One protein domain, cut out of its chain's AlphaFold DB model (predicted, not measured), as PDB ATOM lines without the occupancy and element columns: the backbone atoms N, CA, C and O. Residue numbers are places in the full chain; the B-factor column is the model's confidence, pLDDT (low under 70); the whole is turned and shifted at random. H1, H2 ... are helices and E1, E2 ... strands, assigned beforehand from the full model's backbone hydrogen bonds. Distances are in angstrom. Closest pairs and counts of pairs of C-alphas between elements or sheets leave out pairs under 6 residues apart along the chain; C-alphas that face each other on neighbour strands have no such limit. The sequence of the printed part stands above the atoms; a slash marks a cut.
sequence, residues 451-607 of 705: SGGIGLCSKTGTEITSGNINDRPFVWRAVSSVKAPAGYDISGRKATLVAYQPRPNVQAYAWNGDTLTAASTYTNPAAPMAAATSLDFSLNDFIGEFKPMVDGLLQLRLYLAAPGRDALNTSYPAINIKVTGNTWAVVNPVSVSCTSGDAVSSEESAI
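AT A GLANCE: This is residues 451 to 607 of the 705 residues of an uncharacterized protein of Jatrophihabitans sp. GAS493 (UniProt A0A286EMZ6). The domain is a small, flattened and nearly closed barrel: the long strands E4, E8 and E9 lie side by side as its larger wall, and the shorter strands E1, E3 and E7 cross one face of E8, joined to the wall through E1 and E9 and coming near E4 through E7. Beyond this core, E10 and E2 extend the sheet from E9, E5 and E6 with E11 extend it from E4, H1 packs near E4 and E5, and H2 hangs by its first residues at E6. The printed part has 157 residues with eleven named strands and two named helices; along the chain seven strands come first, then H1, then four strands, then H2, and the strands form one branched, mixed sheet in which E1 and E9 are the parallel pair and the other neighbour pairs are antiparallel. The class is mostly strand, though under half of the residues are in named elements. The whole is compact, with a radius of gyration of the C-alphas of 14.4 A and spans of 40 by 35 by 29 A.

IN THESE COORDINATES: The printed part begins with E1, residues 451 to 457, with C-alpha 451 at (36.151, 22.076, 59.279) and 20.0 A from first to last C-alpha. E2 is residues 466 to 468, E3 residues 477 to 480. E4, residues 494 to 501, is 23.4 A long. E5 is residues 512 to 515, E6 residues 520 to 522 and E7 residues 529 to 531. H1, residues 539 to 545, is 10.1 A long. E8, residues 553 to 561, is 26.2 A long and begins at (23.577, 31.033, 48.085). E9, residues 572 to 580, is 25.7 A long. E10 is residues 583 to 586 and E11 residues 599 to 601. H2, residues 602 to 607, ends at C-alpha 607 at (32.196, 2.637, 31.777).

HOW THE PARTS SIT: The branched sheet is strongly twisted. E8 has E4 on one side and E9 on the other; N 496 and O 559 are 2.9 A apart, and N 556 and O 575 2.8 A. E8, E9 and E10 form a meander, each strand the antiparallel neighbour of the one before; N 578 and O 585 are 2.7 A apart. E2 is antiparallel to E10, with N 584 and O 467 at 3.0 A. E9 is staggered, pairing with E1 over residues 573 to 574; this pair is parallel at 52 degrees, with N 574 and O 452 at 2.9 A. E3 has E1 on one side, with N 455 and O 479 at 2.8 A, and E7 on the other, with N 478 and O 530 at 2.9 A. The closest C-alphas of E3 and E8, those of Ser 480 and Leu 558, are 7.3 A apart; those of E4 and E7, Ala 495 and Ala 530, are 5.2 A apart. E5 and E6 lie on one side of E4: E4 and E5 are a hairpin with N 499 and O 514 at 2.9 A, and N 495 and O 520 of E4 and E6 are 2.9 A apart. E11 is antiparallel to E6, with N 521 and O 600 at 2.9 A. H1 is on the sheet at a height over the sheet of 7.1 A, over none of the strands, but only just: dropped onto the local plane, 2 of its 7 C-alphas fall on E4 and 2 on E8. Its closest C-alpha pair with E5 is Phe 542 and Asp 514, 7.4 A. H2 only grazes the sheet with residues 602 to 605. In H1 and H2 every O i to N i+4 pair is within hydrogen-bond range. H1 and H2 are apart.

THE WHOLE: The two C-alphas farthest apart, those of Asn 505 and Ile 607, are 42.5 A apart. The printed part has no cut. The links from E3 to E4, 13 residues, and from E10 to E11, 12 residues, are long. The mean pLDDT of the printed part is 91.1; residues 606 to 607 are under 70.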
ATOM      1  N   SER A 451      34.793  22.237  58.740       92.88
ATOM      2  CA  SER A 451      36.151  22.076  59.279       92.88
ATOM      3  C   SER A 451      37.260  22.455  58.292       92.88
ATOM      4  O   SER A 451      38.430  22.197  58.560       92.88
ATOM      5  N   GLY A 452      36.911  23.026  57.136       94.38
ATOM      6  CA  GLY A 452      37.851  23.414  56.083       94.38
ATOM      7  C   GLY A 452      37.153  23.973  54.843       94.38
ATOM      8  O   GLY A 452      35.926  24.054  54.798       94.38
ATOM      9  N   GLY A 453      37.942  24.337  53.834       96.62
ATOM     10  CA  GLY A 453      37.470  24.835  52.546       96.62
ATOM     11  C   GLY A 453      37.462  23.768  51.455       96.62
ATOM     12  O   GLY A 453      38.099  22.721  51.577       96.62
ATOM     13  N   ILE A 454      36.778  24.069  50.356       97.81
ATOM     14  CA  ILE A 454      36.895  23.347  49.086       97.81
ATOM     15  C   ILE A 454      37.366  24.358  48.043       97.81
ATOM     16  O   ILE A 454      36.823  25.455  48.001       97.81
ATOM     17  N   GLY A 455      38.316  23.999  47.186       97.44
ATOM     18  CA  GLY A 455      38.552  24.710  45.931       97.44
ATOM     19  C   GLY A 455      38.029  23.904  44.743       97.44
ATOM     20  O   GLY A 455      37.962  22.670  44.781       97.44
ATOM     21  N   LEU A 456      37.597  24.610  43.704       97.19
ATOM     22  CA  LEU A 456      36.932  24.042  42.533       97.19
ATOM     23  C   LEU A 456      37.873  24.135  41.337       97.19
ATOM     24  O   LEU A 456      38.509  25.162  41.131       97.19
ATOM     25  N   CYS A 457      37.968  23.073  40.545       96.44
ATOM     26  CA  CYS A 457      38.954  22.965  39.478       96.44
ATOM     27  C   CYS A 457      38.309  22.638  38.130       96.44
ATOM     28  O   CYS A 457      37.348  21.864  38.032       96.44
ATOM     29  N   SER A 458      38.896  23.200  37.079       94.25
ATOM     30  CA  SER A 458      38.606  22.884  35.685       94.25
ATOM     31  C   SER A 458      39.186  21.522  35.283       94.25
ATOM     32  O   SER A 458      39.994  20.919  35.996       94.25
ATOM     33  N   LYS A 459      38.827  21.058  34.079       91.12
ATOM     34  CA  LYS A 459      39.380  19.828  33.493       91.12
ATOM     35  C   LYS A 459      40.899  19.885  33.312       91.12
ATOM     36  O   LYS A 459      41.561  18.859  33.379       91.12
ATOM     37  N   THR A 460      41.443  21.078  33.070       90.31
ATOM     38  CA  THR A 460      42.876  21.300  32.839       90.31
ATOM     39  C   THR A 460      43.668  21.447  34.139       90.31
ATOM     40  O   THR A 460      44.867  21.701  34.087       90.31
ATOM     41  N   GLY A 461      43.023  21.290  35.302       90.19
ATOM     42  CA  GLY A 461      43.683  21.380  36.604       90.19
ATOM     43  C   GLY A 461      43.948  22.814  37.059       90.19
ATOM     44  O   GLY A 461      44.868  23.038  37.839       90.19
ATOM     45  N   THR A 462      43.164  23.786  36.585       94.00
ATOM     46  CA  THR A 462      43.219  25.179  37.056       94.00
ATOM     47  C   THR A 462      42.078  25.459  38.023       94.00
ATOM     48  O   THR A 462      40.965  24.980  37.808       94.00
ATOM     49  N   GLU A 463      42.330  26.249  39.063       94.94
ATOM     50  CA  GLU A 463      41.281  26.674  39.994       94.94
ATOM     51  C   GLU A 463      40.277  27.596  39.279       94.94
ATOM     52  O   GLU A 463      40.658  28.429  38.454       94.94
ATOM     53  N   ILE A 464      38.990  27.413  39.564       95.88
ATOM     54  CA  ILE A 464      37.885  28.204  39.024       95.88
ATOM     55  C   ILE A 464      37.027  28.729  40.168       95.88
ATOM     56  O   ILE A 464      36.690  28.012  41.107       95.88
ATOM     57  N   THR A 465      36.653  30.000  40.083       96.75
ATOM     58  CA  THR A 465      35.833  30.676  41.098       96.75
ATOM     59  C   THR A 465      34.486  31.132  40.553       96.75
ATOM     60  O   THR A 465      33.687  31.689  41.300       96.75
ATOM     61  N   SER A 466      34.200  30.886  39.278       96.38
ATOM     62  CA  SER A 466      32.915  31.173  38.649       96.38
ATOM     63  C   SER A 466      32.691  30.297  37.416       96.38
ATOM     64  O   SER A 466      33.630  29.700  36.886       96.38
ATOM     65  N   GLY A 467      31.439  30.215  36.962       95.94
ATOM     66  CA  GLY A 467      31.055  29.433  35.786       95.94
ATOM     67  C   GLY A 467      29.575  29.574  35.435       95.94
ATOM     68  O   GLY A 467      28.874  30.427  35.992       95.94
ATOM     69  N   ASN A 468      29.087  28.740  34.511       96.19
ATOM     70  CA  ASN A 468      27.671  28.680  34.151       96.19
ATOM     71  C   ASN A 468      26.968  27.560  34.930       96.19
ATOM     72  O   ASN A 468      27.535  26.496  35.172       96.19
ATOM     73  N   ILE A 469      25.713  27.777  35.323       95.50
ATOM     74  CA  ILE A 469      24.935  26.754  36.039       95.50
ATOM     75  C   ILE A 469      24.551  25.561  35.147       95.50
ATOM     76  O   ILE A 469      24.256  24.486  35.662       95.50
ATOM     77  N   ASN A 470      24.551  25.741  33.823       92.94
ATOM     78  CA  ASN A 470      24.171  24.715  32.848       92.94
ATOM     79  C   ASN A 470      25.353  23.855  32.374       92.94
ATOM     80  O   ASN A 470      25.151  22.929  31.588       92.94
ATOM     81  N   ASP A 471      26.574  24.158  32.822       92.56
ATOM     82  CA  ASP A 471      27.763  23.393  32.456       92.56
ATOM     83  C   ASP A 471      27.675  21.959  33.012       92.56
ATOM     84  O   ASP A 471      27.210  21.732  34.135       92.56
ATOM     85  N   ARG A 472      28.120  20.973  32.215       89.00
ATOM     86  CA  ARG A 472      28.105  19.545  32.577       89.00
ATOM     87  C   ARG A 472      29.474  18.882  32.361       89.00
ATOM     88  O   ARG A 472      29.850  18.648  31.211       89.00
ATOM     89  N   PRO A 473      30.194  18.535  33.443       89.44
ATOM     90  CA  PRO A 473      29.942  18.967  34.822       89.44
ATOM     91  C   PRO A 473      30.256  20.464  34.999       89.44
ATOM     92  O   PRO A 473      31.099  21.008  34.283       89.44
ATOM     93  N   PHE A 474      29.622  21.133  35.968       89.88
ATOM     94  CA  PHE A 474      29.899  22.557  36.233       89.88
ATOM     95  C   PHE A 474      31.268  22.787  36.900       89.88
ATOM     96  O   PHE A 474      31.848  23.864  36.784       89.88
ATOM     97  N   VAL A 475      31.804  21.759  37.564       94.44
ATOM     98  CA  VAL A 475      33.168  21.685  38.105       94.44
ATOM     99  C   VAL A 475      33.724  20.298  37.816       94.44
ATOM    100  O   VAL A 475      33.019  19.315  37.994       94.44
ATOM    101  N   TRP A 476      34.979  20.184  37.385       94.81
ATOM    102  CA  TRP A 476      35.568  18.873  37.075       94.81
ATOM    103  C   TRP A 476      36.134  18.179  38.307       94.81
ATOM    104  O   TRP A 476      36.159  16.950  38.377       94.81
ATOM    105  N   ARG A 477      36.599  18.960  39.283       96.25
ATOM    106  CA  ARG A 477      37.131  18.431  40.535       96.25
ATOM    107  C   ARG A 477      36.878  19.404  41.674       96.25
ATOM    108  O   ARG A 477      37.052  20.607  41.510       96.25
ATOM    109  N   ALA A 478      36.504  18.869  42.824       97.44
ATOM    110  CA  ALA A 478      36.429  19.596  44.082       97.44
ATOM    111  C   ALA A 478      37.512  19.057  45.014       97.44
ATOM    112  O   ALA A 478      37.584  17.846  45.225       97.44
ATOM    113  N   VAL A 479      38.356  19.937  45.546       97.94
ATOM    114  CA  VAL A 479      39.539  19.579  46.340       97.94
ATOM    115  C   VAL A 479      39.434  20.211  47.717       97.94
ATOM    116  O   VAL A 479      39.257  21.416  47.844       97.94
ATOM    117  N   SER A 480      39.545  19.395  48.755       97.31
ATOM    118  CA  SER A 480      39.555  19.847  50.142       97.31
ATOM    119  C   SER A 480      40.856  20.575  50.480       97.31
ATOM    120  O   SER A 480      41.943  20.101  50.150       97.31
ATOM    121  N   SER A 481      40.751  21.680  51.217       96.50
ATOM    122  CA  SER A 481      41.900  22.401  51.778       96.50
ATOM    123  C   SER A 481      42.470  21.745  53.043       96.50
ATOM    124  O   SER A 481      43.481  22.199  53.576       96.50
ATOM    125  N   VAL A 482      41.799  20.719  53.571       96.38
ATOM    126  CA  VAL A 482      42.179  20.008  54.798       96.38
ATOM    127  C   VAL A 482      42.359  18.518  54.539       96.38
ATOM    128  O   VAL A 482      41.638  17.924  53.734       96.38
ATOM    129  N   LYS A 483      43.303  17.897  55.254       96.69
ATOM    130  CA  LYS A 483      43.573  16.458  55.147       96.69
ATOM    131  C   LYS A 483      42.395  15.607  55.622       96.69
ATOM    132  O   LYS A 483      41.669  15.997  56.537       96.69
ATOM    133  N   ALA A 484      42.263  14.408  55.058       95.12
ATOM    134  CA  ALA A 484      41.363  13.392  55.585       95.12
ATOM    135  C   ALA A 484      41.726  13.086  57.053       95.12
ATOM    136  O   ALA A 484      42.907  12.898  57.368       95.12
ATOM    137  N   PRO A 485      40.740  13.035  57.963       93.88
ATOM    138  CA  PRO A 485      40.986  12.657  59.345       93.88
ATOM    139  C   PRO A 485      41.357  11.174  59.445       93.88
ATOM    140  O   PRO A 485      41.063  10.373  58.553       93.88
ATOM    141  N   ALA A 486      41.977  10.806  60.567       92.38
ATOM    142  CA  ALA A 486      42.436   9.446  60.815       92.38
ATOM    143  C   ALA A 486      41.309   8.420  60.610       92.38
ATOM    144  O   ALA A 486      40.218   8.534  61.178       92.38
ATOM    145  N   GLY A 487      41.581   7.406  59.791       89.50
ATOM    146  CA  GLY A 487      40.619   6.369  59.425       89.50
ATOM    147  C   GLY A 487      39.869   6.633  58.120       89.50
ATOM    148  O   GLY A 487      39.312   5.688  57.569       89.50
ATOM    149  N   TYR A 488      39.899   7.860  57.595       92.31
ATOM    150  CA  TYR A 488      39.445   8.201  56.238       92.31
ATOM    151  C   TYR A 488      40.615   8.427  55.268       92.31
ATOM    152  O   TYR A 488      40.430   8.601  54.066       92.31
ATOM    153  N   ASP A 489      41.841   8.356  55.778       94.19
ATOM    154  CA  ASP A 489      43.114   8.395  55.066       94.19
ATOM    155  C   ASP A 489      43.632   6.995  54.684       94.19
ATOM    156  O   ASP A 489      44.800   6.833  54.342       94.19
ATOM    157  N   ILE A 490      42.772   5.974  54.683       90.94
ATOM    158  CA  ILE A 490      43.139   4.583  54.374       90.94
ATOM    159  C   ILE A 490      42.969   4.235  52.886       90.94
ATOM    160  O   ILE A 490      42.379   4.989  52.112       90.94
ATOM    161  N   SER A 491      43.488   3.076  52.470       88.69
ATOM    162  CA  SER A 491      43.267   2.555  51.112       88.69
ATOM    163  C   SER A 491      41.779   2.279  50.854       88.69
ATOM    164  O   SER A 491      41.056   1.850  51.751       88.69
ATOM    165  N   GLY A 492      41.313   2.544  49.630       82.44
ATOM    166  CA  GLY A 492      39.898   2.433  49.250       82.44
ATOM    167  C   GLY A 492      39.016   3.612  49.682       82.44
ATOM    168  O   GLY A 492      37.798   3.544  49.512       82.44
ATOM    169  N   ARG A 493      39.613   4.680  50.226       92.62
ATOM    170  CA  ARG A 493      38.949   5.958  50.522       92.62
ATOM    171  C   ARG A 493      38.247   6.547  49.301       92.62
ATOM    172  O   ARG A 493      38.721   6.426  48.168       92.62
ATOM    173  N   LYS A 494      37.121   7.204  49.559       95.31
ATOM    174  CA  LYS A 494      36.290   7.866  48.558       95.31
ATOM    175  C   LYS A 494      35.827   9.230  49.038       95.31
ATOM    176  O   LYS A 494      35.707   9.447  50.241       95.31
ATOM    177  N   ALA A 495      35.547  10.121  48.100       96.44
ATOM    178  CA  ALA A 495      34.924  11.403  48.371       96.44
ATOM    179  C   ALA A 495      33.753  11.648  47.417       96.44
ATOM    180  O   ALA A 495      33.773  11.200  46.268       96.44
ATOM    181  N   THR A 496      32.753  12.373  47.901       96.44
ATOM    182  CA  THR A 496      31.552  12.748  47.153       96.44
ATOM    183  C   THR A 496      31.282  14.228  47.368       96.44
ATOM    184  O   THR A 496      31.284  14.693  48.511       96.44
ATOM    185  N   LEU A 497      31.049  14.964  46.281       97.31
ATOM    186  CA  LEU A 497      30.602  16.349  46.353       97.31
ATOM    187  C   LEU A 497      29.076  16.377  46.448       97.31
ATOM    188  O   LEU A 497      28.377  15.739  45.662       97.31
ATOM    189  N   VAL A 498      28.565  17.134  47.408       95.56
ATOM    190  CA  VAL A 498      27.129  17.302  47.646       95.56
ATOM    191  C   VAL A 498      26.798  18.788  47.723       95.56
ATOM    192  O   VAL A 498      27.615  19.577  48.205       95.56
ATOM    193  N   ALA A 499      25.618  19.178  47.253       96.38
ATOM    194  CA  ALA A 499      25.118  20.545  47.354       96.38
ATOM    195  C   ALA A 499      23.959  20.617  48.338       96.38
ATOM    196  O   ALA A 499      23.121  19.724  48.395       96.38
ATOM    197  N   TYR A 500      23.906  21.710  49.090       95.81
ATOM    198  CA  TYR A 500      22.825  22.022  50.008       95.81
ATOM    199  C   TYR A 500      22.306  23.429  49.760       95.81
ATOM    200  O   TYR A 500      23.070  24.356  49.478       95.81
ATOM    201  N   GLN A 501      20.997  23.575  49.923       95.38
ATOM    202  CA  GLN A 501      20.271  24.836  49.948       95.38
ATOM    203  C   GLN A 501      20.286  25.366  51.393       95.38
ATOM    204  O   GLN A 501      19.594  24.805  52.247       95.38
ATOM    205  N   PRO A 502      21.055  26.423  51.713       93.50
ATOM    206  CA  PRO A 502      21.085  26.984  53.052       93.50
ATOM    207  C   PRO A 502      19.714  27.526  53.447       93.50
ATOM    208  O   PRO A 502      19.081  28.266  52.690       93.50
ATOM    209  N   ARG A 503      19.265  27.169  54.651       89.56
ATOM    210  CA  ARG A 503      17.962  27.564  55.196       89.56
ATOM    211  C   ARG A 503      18.169  28.354  56.490       89.56
ATOM    212  O   ARG A 503      18.626  27.768  57.477       89.56
ATOM    213  N   PRO A 504      17.845  29.662  56.521       78.19
ATOM    214  CA  PRO A 504      17.932  30.459  57.738       78.19
ATOM    215  C   PRO A 504      17.088  29.819  58.837       78.19
ATOM    216  O   PRO A 504      15.975  29.363  58.581       78.19
ATOM    217  N   ASN A 505      17.611  29.792  60.063       77.00
ATOM    218  CA  ASN A 505      16.949  29.228  61.247       77.00
ATOM    219  C   ASN A 505      16.760  27.695  61.255       77.00
ATOM    220  O   ASN A 505      16.148  27.171  62.184       77.00
ATOM    221  N   VAL A 506      17.316  26.965  60.281       82.81
ATOM    222  CA  VAL A 506      17.386  25.494  60.287       82.81
ATOM    223  C   VAL A 506      18.837  25.068  60.488       82.81
ATOM    224  O   VAL A 506      19.745  25.645  59.889       82.81
ATOM    225  N   GLN A 507      19.072  24.061  61.334       78.81
ATOM    226  CA  GLN A 507      20.421  23.536  61.561       78.81
ATOM    227  C   GLN A 507      20.980  22.910  60.275       78.81
ATOM    228  O   GLN A 507      20.256  22.256  59.530       78.81
ATOM    229  N   ALA A 508      22.274  23.104  60.018       85.31
ATOM    230  CA  ALA A 508      22.884  22.834  58.717       85.31
ATOM    231  C   ALA A 508      22.814  21.366  58.247       85.31
ATOM    232  O   ALA A 508      22.816  21.109  57.041       85.31
ATOM    233  N   TYR A 509      22.707  20.404  59.168       78.56
ATOM    234  CA  TYR A 509      22.500  18.988  58.835       78.56
ATOM    235  C   TYR A 509      21.077  18.675  58.341       78.56
ATOM    236  O   TYR A 509      20.864  17.622  57.756       78.56
ATOM    237  N   ALA A 510      20.110  19.559  58.602       77.00
ATOM    238  CA  ALA A 510      18.709  19.430  58.197       77.00
ATOM    239  C   ALA A 510      18.371  20.318  56.984       77.00
ATOM    240  O   ALA A 510      17.202  20.545  56.668       77.00
ATOM    241  N   TRP A 511      19.388  20.879  56.325       88.44
ATOM    242  CA  TRP A 511      19.201  21.535  55.039       88.44
ATOM    243  C   TRP A 511      18.886  20.502  53.967       88.44
ATOM    244  O   TRP A 511      19.385  19.380  54.009       88.44
ATOM    245  N   ASN A 512      18.085  20.910  52.990       85.50
ATOM    246  CA  ASN A 512      17.802  20.069  51.840       85.50
ATOM    247  C   ASN A 512      19.014  20.103  50.911       85.50
ATOM    248  O   ASN A 512      19.628  21.159  50.716       85.50
ATOM    249  N   GLY A 513      19.373  18.953  50.366       88.50
ATOM    250  CA  GLY A 513      20.539  18.814  49.517       88.50
ATOM    251  C   GLY A 513      20.563  17.469  48.825       88.50
ATOM    252  O   GLY A 513      19.807  16.568  49.181       88.50
ATOM    253  N   ASP A 514      21.452  17.353  47.849       86.62
ATOM    254  CA  ASP A 514      21.613  16.152  47.045       86.62
ATOM    255  C   ASP A 514      23.065  16.004  46.579       86.62
ATOM    256  O   ASP A 514      23.886  16.933  46.644       86.62
ATOM    257  N   THR A 515      23.409  14.797  46.152       89.69
ATOM    258  CA  THR A 515      24.712  14.473  45.588       89.69
ATOM    259  C   THR A 515      24.888  15.138  44.234       89.69
ATOM    260  O   THR A 515      24.086  14.937  43.332       89.69
ATOM    261  N   LEU A 516      25.967  15.907  44.081       90.62
ATOM    262  CA  LEU A 516      26.341  16.485  42.791       90.62
ATOM    263  C   LEU A 516      27.211  15.543  41.973       90.62
ATOM    264  O   LEU A 516      27.180  15.628  40.753       90.62
ATOM    265  N   THR A 517      28.004  14.696  42.632       93.19
ATOM    266  CA  THR A 517      28.880  13.741  41.952       93.19
ATOM    267  C   THR A 517      28.653  12.328  42.454       93.19
ATOM    268  O   THR A 517      28.381  12.113  43.639       93.19
ATOM    269  N   ALA A 518      28.909  11.336  41.611       85.88
ATOM    270  CA  ALA A 518      29.167   9.989  42.099       85.88
ATOM    271  C   ALA A 518      30.410   9.933  43.022       85.88
ATOM    272  O   ALA A 518      31.237  10.851  43.093       85.88
ATOM    273  N   ALA A 519      30.557   8.836  43.771       89.56
ATOM    274  CA  ALA A 519      31.688   8.661  44.681       89.56
ATOM    275  C   ALA A 519      32.999   8.446  43.910       89.56
ATOM    276  O   ALA A 519      33.105   7.540  43.081       89.56
ATOM    277  N   SER A 520      34.028   9.223  44.242       95.81
ATOM    278  CA  SER A 520      35.339   9.158  43.598       95.81
ATOM    279  C   SER A 520      36.389   8.534  44.501       95.81
ATOM    280  O   SER A 520      36.516   8.932  45.655       95.81
ATOM    281  N   THR A 521      37.184   7.599  43.988       94.88
ATOM    282  CA  THR A 521      38.432   7.187  44.653       94.88
ATOM    283  C   THR A 521      39.510   8.228  44.390       94.88
ATOM    284  O   THR A 521      39.661   8.635  43.241       94.88
ATOM    285  N   TYR A 522      40.274   8.631  45.406       95.69
ATOM    286  CA  TYR A 522      41.291   9.682  45.272       95.69
ATOM    287  C   TYR A 522      42.651   9.288  45.860       95.69
ATOM    288  O   TYR A 522      42.745   8.533  46.838       95.69
ATOM    289  N   THR A 523      43.725   9.801  45.256       95.50
ATOM    290  CA  THR A 523      45.096   9.360  45.546       95.50
ATOM    291  C   THR A 523      45.686  10.033  46.781       95.50
ATOM    292  O   THR A 523      46.293   9.342  47.600       95.50
ATOM    293  N   ASN A 524      45.461  11.336  46.974       95.94
ATOM    294  CA  ASN A 524      46.098  12.113  48.037       95.94
ATOM    295  C   ASN A 524      45.198  12.286  49.286       95.94
ATOM    296  O   ASN A 524      44.231  13.045  49.245       95.94
ATOM    297  N   PRO A 525      45.508  11.657  50.437       95.38
ATOM    298  CA  PRO A 525      44.754  11.854  51.675       95.38
ATOM    299  C   PRO A 525      44.982  13.222  52.327       95.38
ATOM    300  O   PRO A 525      44.163  13.630  53.144       95.38
ATOM    301  N   ALA A 526      46.051  13.947  51.979       96.56
ATOM    302  CA  ALA A 526      46.289  15.304  52.469       96.56
ATOM    303  C   ALA A 526      45.389  16.351  51.789       96.56
ATOM    304  O   ALA A 526      45.162  17.410  52.365       96.56
ATOM    305  N   ALA A 527      44.844  16.030  50.614       96.44
ATOM    306  CA  ALA A 527      43.891  16.853  49.880       96.44
ATOM    307  C   ALA A 527      42.796  15.954  49.277       96.44
ATOM    308  O   ALA A 527      42.886  15.587  48.108       96.44
ATOM    309  N   PRO A 528      41.786  15.529  50.062       97.75
ATOM    310  CA  PRO A 528      40.668  14.739  49.552       97.75
ATOM    311  C   PRO A 528      39.963  15.401  48.372       97.75
ATOM    312  O   PRO A 528      39.758  16.615  48.384       97.75
ATOM    313  N   MET A 529      39.571  14.614  47.368       97.50
ATOM    314  CA  MET A 529      39.020  15.157  46.122       97.50
ATOM    315  C   MET A 529      37.886  14.303  45.563       97.50
ATOM    316  O   MET A 529      37.985  13.076  45.540       97.50
ATOM    317  N   ALA A 530      36.848  14.962  45.049       97.25
ATOM    318  CA  ALA A 530      35.813  14.343  44.225       97.25
ATOM    319  C   ALA A 530      35.961  14.808  42.773       97.25
ATOM    320  O   ALA A 530      36.202  15.991  42.528       97.25
ATOM    321  N   ALA A 531      35.832  13.880  41.828       96.38
ATOM    322  CA  ALA A 531      35.817  14.150  40.398       96.38
ATOM    323  C   ALA A 531      34.385  14.034  39.871       96.38
ATOM    324  O   ALA A 531      33.671  13.095  40.225       96.38
ATOM    325  N   ALA A 532      33.998  14.979  39.023       93.88
ATOM    326  CA  ALA A 532      32.722  14.942  38.327       93.88
ATOM    327  C   ALA A 532      32.898  14.437  36.889       93.88
ATOM    328  O   ALA A 532      33.967  14.584  36.286       93.88
ATOM    329  N   THR A 533      31.833  13.890  36.319       90.69
ATOM    330  CA  THR A 533      31.749  13.451  34.927       90.69
ATOM    331  C   THR A 533      30.612  14.166  34.197       90.69
ATOM    332  O   THR A 533      29.844  14.928  34.775       90.69
ATOM    333  N   SER A 534      30.472  13.931  32.893       86.12
ATOM    334  CA  SER A 534      29.334  14.455  32.126       86.12
ATOM    335  C   SER A 534      27.990  13.796  32.474       86.12
ATOM    336  O   SER A 534      26.960  14.273  31.999       86.12
ATOM    337  N   LEU A 535      27.991  12.693  33.234       83.31
ATOM    338  CA  LEU A 535      26.777  12.007  33.693       83.31
ATOM    339  C   LEU A 535      26.193  12.631  34.964       83.31
ATOM    340  O   LEU A 535      25.002  12.473  35.224       83.31
ATOM    341  N   ASP A 536      27.014  13.377  35.702       84.44
ATOM    342  CA  ASP A 536      26.616  14.041  36.931       84.44
ATOM    343  C   ASP A 536      25.606  15.181  36.682       84.44
ATOM    344  O   ASP A 536      25.398  15.680  35.558       84.44
ATOM    345  N   PHE A 537      24.934  15.596  37.756       76.19
ATOM    346  CA  PHE A 537      23.979  16.697  37.709       76.19
ATOM    347  C   PHE A 537      24.666  18.013  37.333       76.19
ATOM    348  O   PHE A 537      25.748  18.349  37.822       76.19
ATOM    349  N   SER A 538      24.010  18.796  36.471       90.06
ATOM    350  CA  SER A 538      24.371  20.208  36.349       90.06
ATOM    351  C   SER A 538      23.979  20.943  37.631       90.06
ATOM    352  O   SER A 538      23.067  20.528  38.352       90.06
ATOM    353  N   LEU A 539      24.617  22.082  37.899       91.88
ATOM    354  CA  LEU A 539      24.194  22.920  39.021       91.88
ATOM    355  C   LEU A 539      22.747  23.414  38.822       91.88
ATOM    356  O   LEU A 539      22.014  23.577  39.793       91.88
ATOM    357  N   ASN A 540      22.312  23.595  37.571       92.62
ATOM    358  CA  ASN A 540      20.934  23.937  37.230       92.62
ATOM    359  C   ASN A 540      19.934  22.806  37.526       92.62
ATOM    360  O   ASN A 540      18.822  23.104  37.952       92.62
ATOM    361  N   ASP A 541      20.315  21.533  37.357       86.50
ATOM    362  CA  ASP A 541      19.468  20.391  37.738       86.50
ATOM    363  C   ASP A 541      19.218  20.410  39.256       86.50
ATOM    364  O   ASP A 541      18.069  20.371  39.693       86.50
ATOM    365  N   PHE A 542      20.280  20.615  40.049       91.06
ATOM    366  CA  PHE A 542      20.173  20.779  41.501       91.06
ATOM    367  C   PHE A 542      19.311  21.990  41.891       91.06
ATOM    368  O   PHE A 542      18.446  21.880  42.749       91.06
ATOM    369  N   ILE A 543      19.499  23.151  41.254       92.69
ATOM    370  CA  ILE A 543      18.679  24.355  41.503       92.69
ATOM    371  C   ILE A 543      17.214  24.139  41.089       92.69
ATOM    372  O   ILE A 543      16.310  24.778  41.639       92.69
ATOM    373  N   GLY A 544      16.972  23.277  40.102       87.06
ATOM    374  CA  GLY A 544      15.641  22.853  39.685       87.06
ATOM    375  C   GLY A 544      14.886  22.153  40.811       87.06
ATOM    376  O   GLY A 544      13.704  22.435  41.000       87.06
ATOM    377  N   GLU A 545      15.584  21.322  41.585       86.06
ATOM    378  CA  GLU A 545      15.049  20.592  42.739       86.06
ATOM    379  C   GLU A 545      15.063  21.434  44.030       86.06
ATOM    380  O   GLU A 545      14.056  21.541  44.730       86.06
ATOM    381  N   PHE A 546      16.172  22.129  44.303       88.12
ATOM    382  CA  PHE A 546      16.416  22.915  45.515       88.12
ATOM    383  C   PHE A 546      16.837  24.360  45.189       88.12
ATOM    384  O   PHE A 546      18.015  24.722  45.187       88.12
ATOM    385  N   LYS A 547      15.858  25.241  44.944       86.00
ATOM    386  CA  LYS A 547      16.111  26.659  44.606       86.00
ATOM    387  C   LYS A 547      16.798  27.433  45.739       86.00
ATOM    388  O   LYS A 547      16.243  27.459  46.828       86.00
ATOM    389  N   PRO A 548      17.904  28.163  45.528       86.38
ATOM    390  CA  PRO A 548      18.549  28.930  46.599       86.38
ATOM    391  C   PRO A 548      17.560  29.823  47.375       86.38
ATOM    392  O   PRO A 548      16.879  30.654  46.775       86.38
ATOM    393  N   MET A 549      17.469  29.658  48.699       82.25
ATOM    394  CA  MET A 549      16.506  30.407  49.532       82.25
ATOM    395  C   MET A 549      17.048  31.744  50.035       82.25
ATOM    396  O   MET A 549      16.275  32.604  50.449       82.25
ATOM    397  N   VAL A 550      18.370  31.920  50.026       84.81
ATOM    398  CA  VAL A 550      19.031  33.085  50.616       84.81
ATOM    399  C   VAL A 550      19.987  33.683  49.607       84.81
ATOM    400  O   VAL A 550      21.076  33.158  49.425       84.81
ATOM    401  N   ASP A 551      19.575  34.762  48.942       87.38
ATOM    402  CA  ASP A 551      20.441  35.561  48.060       87.38
ATOM    403  C   ASP A 551      21.249  34.722  47.041       87.38
ATOM    404  O   ASP A 551      22.434  34.951  46.807       87.38
ATOM    405  N   GLY A 552      20.637  33.678  46.469       91.81
ATOM    406  CA  GLY A 552      21.312  32.805  45.504       91.81
ATOM    407  C   GLY A 552      22.368  31.863  46.100       91.81
ATOM    408  O   GLY A 552      23.049  31.178  45.341       91.81
ATOM    409  N   LEU A 553      22.537  31.816  47.424       95.50
ATOM    410  CA  LEU A 553      23.577  31.033  48.085       95.50
ATOM    411  C   LEU A 553      23.281  29.537  48.054       95.50
ATOM    412  O   LEU A 553      22.190  29.101  48.420       95.50
ATOM    413  N   LEU A 554      24.305  28.764  47.712       96.44
ATOM    414  CA  LEU A 554      24.387  27.320  47.882       96.44
ATOM    415  C   LEU A 554      25.663  26.982  48.647       96.44
ATOM    416  O   LEU A 554      26.682  27.658  48.491       96.44
ATOM    417  N   GLN A 555      25.616  25.921  49.447       96.94
ATOM    418  CA  GLN A 555      26.802  25.386  50.105       96.94
ATOM    419  C   GLN A 555      27.144  24.023  49.515       96.94
ATOM    420  O   GLN A 555      26.332  23.100  49.550       96.94
ATOM    421  N   LEU A 556      28.362  23.892  49.005       97.62
ATOM    422  CA  LEU A 556      28.913  22.616  48.577       97.62
ATOM    423  C   LEU A 556      29.701  22.010  49.735       97.62
ATOM    424  O   LEU A 556      30.448  22.721  50.412       97.62
ATOM    425  N   ARG A 557      29.551  20.707  49.958       97.81
ATOM    426  CA  ARG A 557      30.252  19.954  51.006       97.81
ATOM    427  C   ARG A 557      30.945  18.751  50.390       97.81
ATOM    428  O   ARG A 557      30.448  18.173  49.425       97.81
ATOM    429  N   LEU A 558      32.077  18.357  50.962       97.69
ATOM    430  CA  LEU A 558      32.809  17.172  50.528       97.69
ATOM    431  C   LEU A 558      32.714  16.092  51.606       97.69
ATOM    432  O   LEU A 558      33.312  16.216  52.674       97.69
ATOM    433  N   TYR A 559      31.961  15.031  51.334       96.50
ATOM    434  CA  TYR A 559      31.807  13.909  52.262       96.50
ATOM    435  C   TYR A 559      32.812  12.814  51.948       96.50
ATOM    436  O   TYR A 559      33.020  12.467  50.787       96.50
ATOM    437  N   LEU A 560      33.431  12.266  52.994       95.56
ATOM    438  CA  LEU A 560      34.436  11.215  52.872       95.56
ATOM    439  C   LEU A 560      33.842   9.867  53.258       95.56
ATOM    440  O   LEU A 560      33.083   9.764  54.212       95.56
ATOM    441  N   ALA A 561      34.232   8.812  52.564       90.50
ATOM    442  CA  ALA A 561      33.904   7.442  52.923       90.50
ATOM    443  C   ALA A 561      35.174   6.595  52.897       90.50
ATOM    444  O   ALA A 561      36.103   6.857  52.134       90.50
ATOM    445  N   ALA A 562      35.219   5.564  53.730       88.69
ATOM    446  CA  ALA A 562      36.340   4.642  53.783       88.69
ATOM    447  C   ALA A 562      35.837   3.217  54.039       88.69
ATOM    448  O   ALA A 562      34.787   3.049  54.667       88.69
ATOM    449  N   PRO A 563      36.543   2.178  53.562       80.12
ATOM    450  CA  PRO A 563      36.120   0.799  53.766       80.12
ATOM    451  C   PRO A 563      35.918   0.478  55.252       80.12
ATOM    452  O   PRO A 563      36.770   0.779  56.086       80.12
ATOM    453  N   GLY A 564      34.775  -0.130  55.575       73.12
ATOM    454  CA  GLY A 564      34.423  -0.491  56.951       73.12
ATOM    455  C   GLY A 564      34.053   0.690  57.855       73.12
ATOM    456  O   GLY A 564      34.028   0.524  59.074       73.12
ATOM    457  N   ARG A 565      33.783   1.876  57.292       79.12
ATOM    458  CA  ARG A 565      33.359   3.069  58.035       79.12
ATOM    459  C   ARG A 565      32.144   3.730  57.392       79.12
ATOM    460  O   ARG A 565      31.982   3.694  56.175       79.12
ATOM    461  N   ASP A 566      31.328   4.372  58.223       71.69
ATOM    462  CA  ASP A 566      30.238   5.235  57.760       71.69
ATOM    463  C   ASP A 566      30.800   6.424  56.968       71.69
ATOM    464  O   ASP A 566      31.940   6.846  57.188       71.69
ATOM    465  N   ALA A 567      29.992   7.010  56.084       81.88
ATOM    466  CA  ALA A 567      30.349   8.281  55.466       81.88
ATOM    467  C   ALA A 567      30.507   9.369  56.545       81.88
ATOM    468  O   ALA A 567      29.657   9.528  57.423       81.88
ATOM    469  N   LEU A 568      31.603  10.118  56.483       86.62
ATOM    470  CA  LEU A 568      31.870  11.252  57.351       86.62
ATOM    471  C   LEU A 568      31.061  12.456  56.869       86.62
ATOM    472  O   LEU A 568      31.464  13.158  55.941       86.62
ATOM    473  N   ASN A 569      29.923  12.678  57.519       85.25
ATOM    474  CA  ASN A 569      29.016  13.799  57.266       85.25
ATOM    475  C   ASN A 569      28.793  14.688  58.504       85.25
ATOM    476  O   ASN A 569      28.013  15.632  58.446       85.25
ATOM    477  N   THR A 570      29.473  14.407  59.620       83.06
ATOM    478  CA  THR A 570      29.390  15.189  60.865       83.06
ATOM    479  C   THR A 570      30.427  16.312  60.947       83.06
ATOM    480  O   THR A 570      30.311  17.181  61.802       83.06
ATOM    481  N   SER A 571      31.463  16.270  60.104       91.56
ATOM    482  CA  SER A 571      32.484  17.310  59.937       91.56
ATOM    483  C   SER A 571      33.014  17.231  58.513       91.56
ATOM    484  O   SER A 571      33.345  16.134  58.058       91.56
ATOM    485  N   TYR A 572      33.094  18.353  57.805       96.44
ATOM    486  CA  TYR A 572      33.447  18.350  56.383       96.44
ATOM    487  C   TYR A 572      34.074  19.671  55.924       96.44
ATOM    488  O   TYR A 572      33.803  20.724  56.505       96.44
ATOM    489  N   PRO A 573      34.883  19.656  54.852       97.50
ATOM    490  CA  PRO A 573      35.217  20.869  54.128       97.50
ATOM    491  C   PRO A 573      33.982  21.364  53.365       97.50
ATOM    492  O   PRO A 573      33.198  20.555  52.855       97.50
ATOM    493  N   ALA A 574      33.816  22.681  53.269       97.75
ATOM    494  CA  ALA A 574      32.721  23.291  52.525       97.75
ATOM    495  C   ALA A 574      33.164  24.542  51.759       97.75
ATOM    496  O   ALA A 574      34.156  25.185  52.094       97.75
ATOM    497  N   ILE A 575      32.396  24.907  50.739       97.50
ATOM    498  CA  ILE A 575      32.524  26.178  50.020       97.50
ATOM    499  C   ILE A 575      31.134  26.727  49.731       97.50
ATOM    500  O   ILE A 575      30.203  25.970  49.464       97.50
ATOM    501  N   ASN A 576      30.987  28.048  49.778       97.06
ATOM    502  CA  ASN A 576      29.726  28.705  49.460       97.06
ATOM    503  C   ASN A 576      29.843  29.379  48.096       97.06
ATOM    504  O   ASN A 576      30.813  30.094  47.830       97.06
ATOM    505  N   ILE A 577      28.841  29.157  47.254       97.00
ATOM    506  CA  ILE A 577      28.709  29.787  45.943       97.00
ATOM    507  C   ILE A 577      27.424  30.608  45.910       97.00
ATOM    508  O   ILE A 577      26.439  30.258  46.556       97.00
ATOM    509  N   LYS A 578      27.431  31.695  45.150       96.62
ATOM    510  CA  LYS A 578      26.274  32.539  44.879       96.62
ATOM    511  C   LYS A 578      25.888  32.401  43.417       96.62
ATOM    512  O   LYS A 578      26.699  32.646  42.528       96.62
ATOM    513  N   VAL A 579      24.640  32.033  43.181       96.50
ATOM    514  CA  VAL A 579      24.033  31.937  41.857       96.50
ATOM    515  C   VAL A 579      23.367  33.267  41.516       96.50
ATOM    516  O   VAL A 579      22.574  33.785  42.299       96.50
ATOM    517  N   THR A 580      23.682  33.831  40.352       95.38
ATOM    518  CA  THR A 580      23.074  35.064  39.830       95.38
ATOM    519  C   THR A 580      22.690  34.856  38.369       95.38
ATOM    520  O   THR A 580      23.544  34.766  37.490       95.38
ATOM    521  N   GLY A 581      21.389  34.757  38.090       93.50
ATOM    522  CA  GLY A 581      20.914  34.386  36.756       93.50
ATOM    523  C   GLY A 581      21.430  33.001  36.356       93.50
ATOM    524  O   GLY A 581      21.178  32.030  37.062       93.50
ATOM    525  N   ASN A 582      22.173  32.927  35.248       95.25
ATOM    526  CA  ASN A 582      22.731  31.672  34.728       95.25
ATOM    527  C   ASN A 582      24.195  31.436  35.131       95.25
ATOM    528  O   ASN A 582      24.832  30.517  34.614       95.25
ATOM    529  N   THR A 583      24.754  32.260  36.016       97.00
ATOM    530  CA  THR A 583      26.137  32.121  36.474       97.00
ATOM    531  C   THR A 583      26.200  31.833  37.963       97.00
ATOM    532  O   THR A 583      25.278  32.135  38.723       97.00
ATOM    533  N   TRP A 584      27.306  31.237  38.384       97.12
ATOM    534  CA  TRP A 584      27.652  31.065  39.787       97.12
ATOM    535  C   TRP A 584      29.037  31.657  40.047       97.12
ATOM    536  O   TRP A 584      29.884  31.681  39.153       97.12
ATOM    537  N   ALA A 585      29.263  32.138  41.267       97.44
ATOM    538  CA  ALA A 585      30.555  32.626  41.733       97.44
ATOM    539  C   ALA A 585      30.805  32.199  43.183       97.44
ATOM    540  O   ALA A 585      29.882  32.152  43.993       97.44
ATOM    541  N   VAL A 586      32.048  31.888  43.525       96.88
ATOM    542  CA  VAL A 586      32.465  31.555  44.888       96.88
ATOM    543  C   VAL A 586      32.402  32.800  45.768       96.88
ATOM    544  O   VAL A 586      32.879  33.862  45.383       96.88
ATOM    545  N   VAL A 587      31.831  32.661  46.966       94.31
ATOM    546  CA  VAL A 587      31.677  33.769  47.923       94.31
ATOM    547  C   VAL A 587      32.942  33.969  48.751       94.31
ATOM    548  O   VAL A 587      33.431  35.084  48.871       94.31
ATOM    549  N   ASN A 588      33.477  32.879  49.302       87.50
ATOM    550  CA  ASN A 588      34.668  32.883  50.149       87.50
ATOM    551  C   ASN A 588      35.657  31.843  49.592       87.50
ATOM    552  O   ASN A 588      35.573  30.674  49.981       87.50
ATOM    553  N   PRO A 589      36.511  32.220  48.621       89.00
ATOM    554  CA  PRO A 589      37.411  31.281  47.963       89.00
ATOM    555  C   PRO A 589      38.528  30.821  48.898       89.00
ATOM    556  O   PRO A 589      39.037  31.589  49.714       89.00
ATOM    557  N   VAL A 590      38.922  29.558  48.746       89.38
ATOM    558  CA  VAL A 590      40.042  28.946  49.460       89.38
ATOM    559  C   VAL A 590      40.968  28.347  48.420       89.38
ATOM    560  O   VAL A 590      40.550  27.454  47.693       89.38
ATOM    561  N   SER A 591      42.215  28.817  48.375       90.62
ATOM    562  CA  SER A 591      43.178  28.320  47.395       90.62
ATOM    563  C   SER A 591      43.590  26.885  47.708       90.62
ATOM    564  O   SER A 591      43.944  26.549  48.845       90.62
ATOM    565  N   VAL A 592      43.560  26.042  46.682       93.44
ATOM    566  CA  VAL A 592      43.967  24.636  46.738       93.44
ATOM    567  C   VAL A 592      44.786  24.282  45.503       93.44
ATOM    568  O   VAL A 592      44.629  24.860  44.432       93.44
ATOM    569  N   SER A 593      45.648  23.273  45.615       93.31
ATOM    570  CA  SER A 593      46.344  22.739  44.443       93.31
ATOM    571  C   SER A 593      45.460  21.712  43.731       93.31
ATOM    572  O   SER A 593      45.284  20.584  44.199       93.31
ATOM    573  N   CYS A 594      44.934  22.086  42.564       92.50
ATOM    574  CA  CYS A 594      44.138  21.209  41.698       92.50
ATOM    575  C   CYS A 594      44.911  19.982  41.175       92.50
ATOM    576  O   CYS A 594      44.301  18.987  40.779       92.50
ATOM    577  N   THR A 595      46.244  20.042  41.210       92.56
ATOM    578  CA  THR A 595      47.181  18.994  40.781       92.56
ATOM    579  C   THR A 595      47.813  18.236  41.951       92.56
ATOM    580  O   THR A 595      48.719  17.433  41.748       92.56
ATOM    581  N   SER A 596      47.332  18.444  43.182       90.00
ATOM    582  CA  SER A 596      47.846  17.765  44.385       90.00
ATOM    583  C   SER A 596      47.546  16.263  44.441       90.00
ATOM    584  O   SER A 596      48.023  15.573  45.340       90.00
ATOM    585  N   GLY A 597      46.759  15.747  43.503       91.44
ATOM    586  CA  GLY A 597      46.398  14.346  43.390       91.44
ATOM    587  C   GLY A 597      45.407  14.127  42.255       91.44
ATOM    588  O   GLY A 597      45.032  15.060  41.541       91.44
ATOM    589  N   ASP A 598      44.960  12.884  42.140       92.44
ATOM    590  CA  ASP A 598      43.967  12.445  41.171       92.44
ATOM    591  C   ASP A 598      42.740  11.900  41.892       92.44
ATOM    592  O   ASP A 598      42.836  11.336  42.987       92.44
ATOM    593  N   ALA A 599      41.588  12.046  41.247       94.19
ATOM    594  CA  ALA A 599      40.337  11.439  41.658       94.19
ATOM    595  C   ALA A 599      39.648  10.830  40.440       94.19
ATOM    596  O   ALA A 599      39.595  11.453  39.381       94.19
ATOM    597  N   VAL A 600      39.134   9.615  40.606       92.62
ATOM    598  CA  VAL A 600      38.447   8.852  39.562       92.62
ATOM    599  C   VAL A 600      37.038   8.549  40.044       92.62
ATOM    600  O   VAL A 600      36.864   7.899  41.081       92.62
ATOM    601  N   SER A 601      36.042   9.015  39.292       92.94
ATOM    602  CA  SER A 601      34.632   8.755  39.584       92.94
ATOM    603  C   SER A 601      34.299   7.271  39.398       92.94
ATOM    604  O   SER A 601      34.816   6.585  38.505       92.94
ATOM    605  N   SER A 602      33.391   6.752  40.228       86.56
ATOM    606  CA  SER A 602      32.873   5.394  40.061       86.56
ATOM    607  C   SER A 602      32.144   5.183  38.732       86.56
ATOM    608  O   SER A 602      32.067   4.044  38.277       86.56
ATOM    609  N   GLU A 603      31.642   6.250  38.109       82.88
ATOM    610  CA  GLU A 603      30.975   6.205  36.802       82.88
ATOM    611  C   GLU A 603      31.966   5.925  35.673       82.88
ATOM    612  O   GLU A 603      31.753   5.029  34.861       82.88
ATOM    613  N   GLU A 604      33.110   6.609  35.673       82.19
ATOM    614  CA  GLU A 604      34.195   6.366  34.717       82.19
ATOM    615  C   GLU A 604      34.771   4.954  34.892       82.19
ATOM    616  O   GLU A 604      34.966   4.208  33.929       82.19
ATOM    617  N   SER A 605      34.912   4.526  36.149       73.88
ATOM    618  CA  SER A 605      35.309   3.156  36.490       73.88
ATOM    619  C   SER A 605      34.272   2.103  36.076       73.88
ATOM    620  O   SER A 605      34.613   0.926  35.935       73.88
ATOM    621  N   ALA A 606      32.994   2.464  35.950       62.53
ATOM    622  CA  ALA A 606      31.938   1.569  35.481       62.53
ATOM    623  C   ALA A 606      31.960   1.457  33.952       62.53
ATOM    624  O   ALA A 606      31.964   0.337  33.442       62.53
ATOM    625  N   ILE A 607      32.091   2.585  33.243       63.94
ATOM    626  CA  ILE A 607      32.196   2.637  31.777       63.94
ATOM    627  C   ILE A 607      33.399   1.820  31.292       63.94
ATOM    628  O   ILE A 607      33.248   0.969  30.413       63.94
TER     629      ILE A 607